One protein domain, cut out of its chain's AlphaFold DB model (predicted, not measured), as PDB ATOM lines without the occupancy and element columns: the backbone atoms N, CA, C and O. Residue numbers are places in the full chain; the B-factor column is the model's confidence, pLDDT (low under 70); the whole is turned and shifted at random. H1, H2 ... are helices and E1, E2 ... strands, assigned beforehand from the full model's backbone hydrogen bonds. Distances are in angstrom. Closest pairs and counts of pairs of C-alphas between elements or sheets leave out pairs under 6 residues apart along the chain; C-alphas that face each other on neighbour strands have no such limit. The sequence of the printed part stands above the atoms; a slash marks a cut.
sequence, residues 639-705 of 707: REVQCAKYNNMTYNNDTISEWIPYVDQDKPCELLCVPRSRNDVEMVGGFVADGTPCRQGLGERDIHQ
ATOM      1  N   ARG A 639       0.012  35.552  -9.362       85.62
ATOM      2  CA  ARG A 639       0.114  34.112  -9.073       85.62
ATOM      3  C   ARG A 639      -0.627  33.745  -7.778       85.62
ATOM      4  O   ARG A 639      -1.314  32.729  -7.754       85.62
ATOM      5  N   GLU A 640      -0.598  34.606  -6.759       87.56
ATOM      6  CA  GLU A 640      -1.436  34.481  -5.553       87.56
ATOM      7  C   GLU A 640      -2.923  34.630  -5.898       87.56
ATOM      8  O   GLU A 640      -3.710  33.763  -5.540       87.56
ATOM      9  N   VAL A 641      -3.310  35.630  -6.700       87.75
ATOM     10  CA  VAL A 641      -4.694  35.797  -7.202       87.75
ATOM     11  C   VAL A 641      -5.171  34.578  -8.006       87.75
ATOM     12  O   VAL A 641      -6.364  34.269  -8.034       87.75
ATOM     13  N   GLN A 642      -4.262  33.856  -8.666       87.06
ATOM     14  CA  GLN A 642      -4.586  32.616  -9.371       87.06
ATOM     15  C   GLN A 642      -4.759  31.423  -8.426       87.06
ATOM     16  O   GLN A 642      -5.735  30.692  -8.592       87.06
ATOM     17  N   CYS A 643      -3.889  31.249  -7.427       87.62
ATOM     18  CA  CYS A 643      -4.048  30.188  -6.427       87.62
ATOM     19  C   CYS A 643      -5.235  30.434  -5.482       87.62
ATOM     20  O   CYS A 643      -5.964  29.498  -5.162       87.62
ATOM     21  N   ALA A 644      -5.532  31.692  -5.144       88.69
ATOM     22  CA  ALA A 644      -6.662  32.077  -4.301       88.69
ATOM     23  C   ALA A 644      -8.034  31.653  -4.866       88.69
ATOM     24  O   ALA A 644      -8.995  31.514  -4.110       88.69
ATOM     25  N   LYS A 645      -8.133  31.364  -6.175       85.31
ATOM     26  CA  LYS A 645      -9.332  30.772  -6.805       85.31
ATOM     27  C   LYS A 645      -9.678  29.378  -6.266       85.31
ATOM     28  O   LYS A 645     -10.802  28.929  -6.470       85.31
ATOM     29  N   TYR A 646      -8.730  28.712  -5.606       81.88
ATOM     30  CA  TYR A 646      -8.889  27.396  -4.991       81.88
ATOM     31  C   TYR A 646      -9.164  27.469  -3.474       81.88
ATOM     32  O   TYR A 646      -9.413  26.438  -2.843       81.88
ATOM     33  N   ASN A 647      -9.155  28.666  -2.868       85.12
ATOM     34  CA  ASN A 647      -9.409  28.848  -1.435       85.12
ATOM     35  C   ASN A 647     -10.795  28.325  -1.035       85.12
ATOM     36  O   ASN A 647     -11.794  28.554  -1.718       85.12
ATOM     37  N   ASN A 648     -10.848  27.634   0.102       83.19
ATOM     38  CA  ASN A 648     -12.014  26.929   0.638       83.19
ATOM     39  C   ASN A 648     -12.550  25.777  -0.239       83.19
ATOM     40  O   ASN A 648     -13.628  25.249   0.040       83.19
ATOM     41  N   MET A 649     -11.809  25.331  -1.262       76.19
ATOM     42  CA  MET A 649     -12.122  24.068  -1.935       76.19
ATOM     43  C   MET A 649     -11.749  22.866  -1.061       76.19
ATOM     44  O   MET A 649     -10.727  22.854  -0.368       76.19
ATOM     45  N   THR A 650     -12.579  21.826  -1.125       75.31
ATOM     46  CA  THR A 650     -12.293  20.520  -0.532       75.31
ATOM     47  C   THR A 650     -11.430  19.677  -1.467       75.31
ATOM     48  O   THR A 650     -11.803  19.426  -2.613       75.31
ATOM     49  N   TYR A 651     -10.290  19.206  -0.966       65.69
ATOM     50  CA  TYR A 651      -9.333  18.371  -1.690       65.69
ATOM     51  C   TYR A 651      -8.864  17.238  -0.770       65.69
ATOM     52  O   TYR A 651      -8.538  17.473   0.388       65.69
ATOM     53  N   ASN A 652      -8.884  15.991  -1.252       65.12
ATOM     54  CA  ASN A 652      -8.561  14.793  -0.455       65.12
ATOM     55  C   ASN A 652      -9.291  14.702   0.912       65.12
ATOM     56  O   ASN A 652      -8.749  14.181   1.880       65.12
ATOM     57  N   ASN A 653     -10.551  15.159   0.963       72.50
ATOM     58  CA  ASN A 653     -11.423  15.303   2.148       72.50
ATOM     59  C   ASN A 653     -11.058  16.415   3.154       72.50
ATOM     60  O   ASN A 653     -11.890  16.717   4.008       72.50
ATOM     61  N   ASP A 654      -9.903  17.071   3.037       70.81
ATOM     62  CA  ASP A 654      -9.589  18.288   3.793       70.81
ATOM     63  C   ASP A 654     -10.177  19.531   3.099       70.81
ATOM     64  O   ASP A 654     -10.315  19.571   1.876       70.81
ATOM     65  N   THR A 655     -10.520  20.569   3.869       79.25
ATOM     66  CA  THR A 655     -10.886  21.893   3.325       79.25
ATOM     67  C   THR A 655      -9.699  22.828   3.497       79.25
ATOM     68  O   THR A 655      -9.305  23.109   4.628       79.25
ATOM     69  N   ILE A 656      -9.118  23.302   2.396       79.25
ATOM     70  CA  ILE A 656      -7.922  24.152   2.441       79.25
ATOM     71  C   ILE A 656      -8.354  25.616   2.400       79.25
ATOM     72  O   ILE A 656      -8.920  26.079   1.412       79.25
ATOM     73  N   SER A 657      -8.106  26.341   3.492       81.44
ATOM     74  CA  SER A 657      -8.489  27.748   3.652       81.44
ATOM     75  C   SER A 657      -7.723  28.686   2.718       81.44
ATOM     76  O   SER A 657      -8.304  29.632   2.189       81.44
ATOM     77  N   GLU A 658      -6.434  28.419   2.500       85.81
ATOM     78  CA  GLU A 658      -5.524  29.299   1.768       85.81
ATOM     79  C   GLU A 658      -4.512  28.492   0.942       85.81
ATOM     80  O   GLU A 658      -3.724  27.713   1.490       85.81
ATOM     81  N   TRP A 659      -4.533  28.706  -0.374       85.88
ATOM     82  CA  TRP A 659      -3.541  28.213  -1.323       85.88
ATOM     83  C   TRP A 659      -2.598  29.344  -1.722       85.88
ATOM     84  O   TRP A 659      -3.025  30.351  -2.290       85.88
ATOM     85  N   ILE A 660      -1.309  29.141  -1.477       87.00
ATOM     86  CA  ILE A 660      -0.235  30.048  -1.889       87.00
ATOM     87  C   ILE A 660       0.480  29.474  -3.120       87.00
ATOM     88  O   ILE A 660       0.484  28.254  -3.317       87.00
ATOM     89  N   PRO A 661       1.067  30.315  -3.984       87.56
ATOM     90  CA  PRO A 661       1.775  29.827  -5.149       87.56
ATOM     91  C   PRO A 661       3.155  29.283  -4.794       87.56
ATOM     92  O   PRO A 661       3.881  29.844  -3.975       87.56
ATOM     93  N   TYR A 662       3.541  28.235  -5.508       85.94
ATOM     94  CA  TYR A 662       4.901  27.726  -5.564       85.94
ATOM     95  C   TYR A 662       5.522  28.060  -6.932       85.94
ATOM     96  O   TYR A 662       4.817  28.244  -7.933       85.94
ATOM     97  N   VAL A 663       6.850  28.182  -6.976       81.25
ATOM     98  CA  VAL A 663       7.611  28.472  -8.200       81.25
ATOM     99  C   VAL A 663       8.703  27.419  -8.345       81.25
ATOM    100  O   VAL A 663       9.749  27.501  -7.706       81.25
ATOM    101  N   ASP A 664       8.437  26.427  -9.189       79.62
ATOM    102  CA  ASP A 664       9.430  25.455  -9.642       79.62
ATOM    103  C   ASP A 664      10.481  26.172 -10.517       79.62
ATOM    104  O   ASP A 664      10.129  26.968 -11.391       79.62
ATOM    105  N   GLN A 665      11.771  25.925 -10.271       80.69
ATOM    106  CA  GLN A 665      12.863  26.535 -11.040       80.69
ATOM    107  C   GLN A 665      13.064  25.878 -12.411       80.69
ATOM    108  O   GLN A 665      13.443  26.574 -13.356       80.69
ATOM    109  N   ASP A 666      12.759  24.583 -12.541       76.31
ATOM    110  CA  ASP A 666      12.788  23.862 -13.818       76.31
ATOM    111  C   ASP A 666      11.561  24.219 -14.674       76.31
ATOM    112  O   ASP A 666      11.608  24.178 -15.908       76.31
ATOM    113  N   LYS A 667      10.457  24.622 -14.028       75.06
ATOM    114  CA  LYS A 667       9.187  24.979 -14.679       75.06
ATOM    115  C   LYS A 667       8.565  26.292 -14.168       75.06
ATOM    116  O   LYS A 667       7.420  26.311 -13.705       75.06
ATOM    117  N   PRO A 668       9.240  27.441 -14.331       80.19
ATOM    118  CA  PRO A 668       8.828  28.695 -13.699       80.19
ATOM    119  C   PRO A 668       7.442  29.196 -14.140       80.19
ATOM    120  O   PRO A 668       6.782  29.913 -13.391       80.19
ATOM    121  N   CYS A 669       6.959  28.812 -15.327       79.69
ATOM    122  CA  CYS A 669       5.635  29.195 -15.827       79.69
ATOM    123  C   CYS A 669       4.477  28.253 -15.420       79.69
ATOM    124  O   CYS A 669       3.331  28.538 -15.771       79.69
ATOM    125  N   GLU A 670       4.725  27.136 -14.724       83.00
ATOM    126  CA  GLU A 670       3.644  26.263 -14.241       83.00
ATOM    127  C   GLU A 670       2.983  26.887 -12.992       83.00
ATOM    128  O   GLU A 670       3.653  27.399 -12.090       83.00
ATOM    129  N   LEU A 671       1.648  26.904 -12.952       83.50
ATOM    130  CA  LEU A 671       0.856  27.375 -11.820       83.50
ATOM    131  C   LEU A 671       0.746  26.242 -10.799       83.50
ATOM    132  O   LEU A 671      -0.223  25.485 -10.787       83.50
ATOM    133  N   LEU A 672       1.755  26.132  -9.947       84.88
ATOM    134  CA  LEU A 672       1.746  25.233  -8.801       84.88
ATOM    135  C   LEU A 672       1.171  25.978  -7.594       84.88
ATOM    136  O   LEU A 672       1.625  27.074  -7.263       84.88
ATOM    137  N   CYS A 673       0.169  25.392  -6.944       86.12
ATOM    138  CA  CYS A 673      -0.448  25.933  -5.735       86.12
ATOM    139  C   CYS A 673      -0.332  24.912  -4.597       86.12
ATOM    140  O   CYS A 673      -0.634  23.734  -4.796       86.12
ATOM    141  N   VAL A 674       0.059  25.368  -3.405       86.38
ATOM    142  CA  VAL A 674       0.213  24.537  -2.197       86.38
ATOM    143  C   VAL A 674      -0.599  25.111  -1.023       86.38
ATOM    144  O   VAL A 674      -0.763  26.333  -0.942       86.38
ATOM    145  N   PRO A 675      -1.135  24.281  -0.107       85.19
ATOM    146  CA  PRO A 675      -1.781  24.760   1.106       85.19
ATOM    147  C   PRO A 675      -0.773  25.490   1.991       85.19
ATOM    148  O   PRO A 675       0.264  24.934   2.343       85.19
ATOM    149  N   ARG A 676      -1.117  26.685   2.478       83.38
ATOM    150  CA  ARG A 676      -0.277  27.397   3.463       83.38
ATOM    151  C   ARG A 676      -0.083  26.612   4.771       83.38
ATOM    152  O   ARG A 676       0.852  26.875   5.519       83.38
ATOM    153  N   SER A 677      -0.979  25.670   5.063       76.75
ATOM    154  CA  SER A 677      -0.975  24.860   6.283       76.75
ATOM    155  C   SER A 677      -0.181  23.552   6.189       76.75
ATOM    156  O   SER A 677       0.142  22.999   7.240       76.75
ATOM    157  N   ARG A 678       0.108  23.029   4.985       69.31
ATOM    158  CA  ARG A 678       0.853  21.770   4.781       69.31
ATOM    159  C   ARG A 678       1.527  21.743   3.401       69.31
ATOM    160  O   ARG A 678       0.855  21.912   2.389       69.31
ATOM    161  N   ASN A 679       2.826  21.446   3.351       64.06
ATOM    162  CA  ASN A 679       3.612  21.433   2.106       64.06
ATOM    163  C   ASN A 679       3.561  20.090   1.337       64.06
ATOM    164  O   ASN A 679       4.347  19.891   0.419       64.06
ATOM    165  N   ASP A 680       2.703  19.142   1.728       61.91
ATOM    166  CA  ASP A 680       2.644  17.772   1.187       61.91
ATOM    167  C   ASP A 680       1.557  17.559   0.115       61.91
ATOM    168  O   ASP A 680       1.415  16.460  -0.425       61.91
ATOM    169  N   VAL A 681       0.789  18.605  -0.200       59.41
ATOM    170  CA  VAL A 681      -0.298  18.581  -1.182       59.41
ATOM    171  C   VAL A 681      -0.034  19.619  -2.268       59.41
ATOM    172  O   VAL A 681      -0.048  20.817  -2.013       59.41
ATOM    173  N   GLU A 682       0.141  19.165  -3.504       63.53
ATOM    174  CA  GLU A 682       0.296  20.033  -4.672       63.53
ATOM    175  C   GLU A 682      -0.981  20.014  -5.519       63.53
ATOM    176  O   GLU A 682      -1.528  18.947  -5.818       63.53
ATOM    177  N   MET A 683      -1.444  21.192  -5.948       62.22
ATOM    178  CA  MET A 683      -2.399  21.313  -7.049       62.22
ATOM    179  C   MET A 683      -1.701  21.905  -8.274       62.22
ATOM    180  O   MET A 683      -1.303  23.071  -8.282       62.22
ATOM    181  N   VAL A 684      -1.610  21.099  -9.332       62.91
ATOM    182  CA  VAL A 684      -1.162  21.543 -10.656       62.91
ATOM    183  C   VAL A 684      -2.305  22.286 -11.344       62.91
ATOM    184  O   VAL A 684      -3.299  21.697 -11.767       62.91
ATOM    185  N   GLY A 685      -2.165  23.603 -11.464       56.62
ATOM    186  CA  GLY A 685      -3.127  24.479 -12.122       56.62
ATOM    187  C   GLY A 685      -3.027  24.503 -13.652       56.62
ATOM    188  O   GLY A 685      -3.854  25.167 -14.279       56.62
ATOM    189  N   GLY A 686      -2.062  23.813 -14.263       70.69
ATOM    190  CA  GLY A 686      -1.629  24.084 -15.639       70.69
ATOM    191  C   GLY A 686      -0.643  25.255 -15.648       70.69
ATOM    192  O   GLY A 686       0.119  25.404 -14.701       70.69
ATOM    193  N   PHE A 687      -0.656  26.108 -16.671       74.62
ATOM    194  CA  PHE A 687       0.207  27.297 -16.716       74.62
ATOM    195  C   PHE A 687      -0.387  28.504 -15.973       74.62
ATOM    196  O   PHE A 687      -1.598  28.582 -15.743       74.62
ATOM    197  N   VAL A 688       0.475  29.454 -15.599       78.06
ATOM    198  CA  VAL A 688       0.050  30.780 -15.122       78.06
ATOM    199  C   VAL A 688      -0.573  31.594 -16.265       78.06
ATOM    200  O   VAL A 688      -0.206  31.424 -17.418       78.06
ATOM    201  N   ALA A 689      -1.495  32.506 -15.970       76.12
ATOM    202  CA  ALA A 689      -2.171  33.325 -16.979       76.12
ATOM    203  C   ALA A 689      -1.235  34.339 -17.667       76.12
ATOM    204  O   ALA A 689      -0.351  34.912 -17.023       76.12
ATOM    205  N   ASP A 690      -1.480  34.619 -18.947       73.31
ATOM    206  CA  ASP A 690      -0.714  35.542 -19.791       73.31
ATOM    207  C   ASP A 690      -0.420  36.902 -19.137       73.31
ATOM    208  O   ASP A 690      -1.297  37.588 -18.598       73.31
ATOM    209  N   GLY A 691       0.854  37.294 -19.188       72.69
ATOM    210  CA  GLY A 691       1.399  38.458 -18.488       72.69
ATOM    211  C   GLY A 691       1.958  38.142 -17.097       72.69
ATOM    212  O   GLY A 691       2.761  38.915 -16.578       72.69
ATOM    213  N   THR A 692       1.583  37.022 -16.465       80.38
ATOM    214  CA  THR A 692       2.149  36.637 -15.156       80.38
ATOM    215  C   THR A 692       3.654  36.363 -15.288       80.38
ATOM    216  O   THR A 692       4.046  35.585 -16.162       80.38
ATOM    217  N   PRO A 693       4.513  36.945 -14.428       77.50
ATOM    218  CA  PRO A 693       5.929  36.595 -14.385       77.50
ATOM    219  C   PRO A 693       6.132  35.112 -14.049       77.50
ATOM    220  O   PRO A 693       5.619  34.609 -13.041       77.50
ATOM    221  N   CYS A 694       6.905  34.416 -14.879       75.75
ATOM    222  CA  CYS A 694       7.351  33.054 -14.619       75.75
ATOM    223  C   CYS A 694       8.429  33.044 -13.523       75.75
ATOM    224  O   CYS A 694       8.363  32.236 -12.602       75.75
ATOM    225  N   ARG A 695       9.389  33.974 -13.579       74.38
ATOM    226  CA  ARG A 695      10.464  34.108 -12.582       74.38
ATOM    227  C   ARG A 695      10.203  35.298 -11.653       74.38
ATOM    228  O   ARG A 695       9.864  36.384 -12.118       74.38
ATOM    229  N   GLN A 696      10.397  35.109 -10.348       58.88
ATOM    230  CA  GLN A 696      10.444  36.197  -9.365       58.88
ATOM    231  C   GLN A 696      11.900  36.662  -9.207       58.88
ATOM    232  O   GLN A 696      12.627  36.166  -8.353       58.88
ATOM    233  N   GLY A 697      12.342  37.582 -10.069       53.59
ATOM    234  CA  GLY A 697      13.711  38.105 -10.061       53.59
ATOM    235  C   GLY A 697      13.799  39.543 -10.573       53.59
ATOM    236  O   GLY A 697      13.116  39.921 -11.525       53.59
ATOM    237  N   LEU A 698      14.645  40.354  -9.936       44.72
ATOM    238  CA  LEU A 698      14.890  41.750 -10.311       44.72
ATOM    239  C   LEU A 698      15.897  41.829 -11.469       44.72
ATOM    240  O   LEU A 698      17.097  41.940 -11.248       44.72
ATOM    241  N   GLY A 699      15.399  41.780 -12.707       45.66
ATOM    242  CA  GLY A 699      16.200  42.058 -13.906       45.66
ATOM    243  C   GLY A 699      15.547  41.553 -15.190       45.66
ATOM    244  O   GLY A 699      15.200  42.339 -16.069       45.66
ATOM    245  N   GLU A 700      15.319  40.245 -15.275       42.59
ATOM    246  CA  GLU A 700      14.839  39.582 -16.492       42.59
ATOM    247  C   GLU A 700      13.347  39.237 -16.385       42.59
ATOM    248  O   GLU A 700      12.942  38.342 -15.640       42.59
ATOM    249  N   ARG A 701      12.504  39.957 -17.140       51.34
ATOM    250  CA  ARG A 701      11.043  39.760 -17.157       51.34
ATOM    251  C   ARG A 701      10.643  38.556 -18.014       51.34
ATOM    252  O   ARG A 701      10.007  38.700 -19.058       51.34
ATOM    253  N   ASP A 702      10.997  37.364 -17.549       58.56
ATOM    254  CA  ASP A 702      10.539  36.100 -18.122       58.56
ATOM    255  C   ASP A 702       9.032  35.936 -17.826       58.56
ATOM    256  O   ASP A 702       8.632  35.511 -16.742       58.56
ATOM    257  N   ILE A 703       8.189  36.401 -18.752       59.66
ATOM    258  CA  ILE A 703       6.724  36.498 -18.633       59.66
ATOM    259  C   ILE A 703       6.052  35.365 -19.419       59.66
ATOM    260  O   ILE A 703       6.492  35.022 -20.520       59.66
ATOM    261  N   HIS A 704       4.961  34.810 -18.878       55.78
ATOM    262  CA  HIS A 704       4.180  33.808 -19.596       55.78
ATOM    263  C   HIS A 704       3.356  34.421 -20.734       55.78
ATOM    264  O   HIS A 704       2.695  35.452 -20.573       55.78
ATOM    265  N   GLN A 705       3.375  33.718 -21.860       52.22
ATOM    266  CA  GLN A 705       2.483  33.856 -23.003       52.22
ATOM    267  C   GLN A 705       1.958  32.442 -23.268       52.22
ATOM    268  O   GLN A 705       2.758  31.503 -23.280       52.22
TER     269      GLN A 705
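What this domain is: This is residues 639 to 705 of the 707 residues of the protein "Peptidase M12B domain-containing protein" of Leptidea sinapis (UniProt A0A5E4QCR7). Little regular structure is here: a small three-stranded sheet, E1, E2 and E3, has the short helix H1 over one face, and loops 647 to 658 and 688 to 705 reach toward opposite ends. The 67 printed residues run H1, E1, E2, E3; the sheet, in order E1, E2, E3, is a meander, each strand the antiparallel neighbour of the one before. The class is mixed, with 23 residues in named elements; the whole is compact, radius of gyration of the C-alphas 12.4 A, spanning 40 by 19 by 18 A.

How they stand to each other: Look at E2, residues 670 to 675: it forms hairpins with E1, residues 659 to 662 (N 662 to O 672, 2.8 A), and E3, residues 683 to 687 (N 671 to O 686, 2.8 A). H1, residues 639 to 646, is on the sheet at a height of 7.6 A; its closest C-alphas to E1 are Cys 643 and Trp 659, 5.5 A. In H1, 2 of 4 O i to N i+4 pairs and 4 of 5 O i to N i+3 pairs are within hydrogen-bond range.

Where its parts are: Find C-alpha 639 at (0.114, 34.112, -9.073); H1 runs 12.0 A from there. E2 runs 16.3 A, E1 9.5 A, and E3 11.7 A to C-alpha 687 at (0.207, 27.297, -16.716).

The domain as a whole: The C-alphas of Asn 653 and Gly 699 are farthest apart, 41.7 A. The printed part has no cut; H1 to E1 is a long link. Model pLDDT is under 70 at 651 to 652, 678 to 685 and 696 to 705.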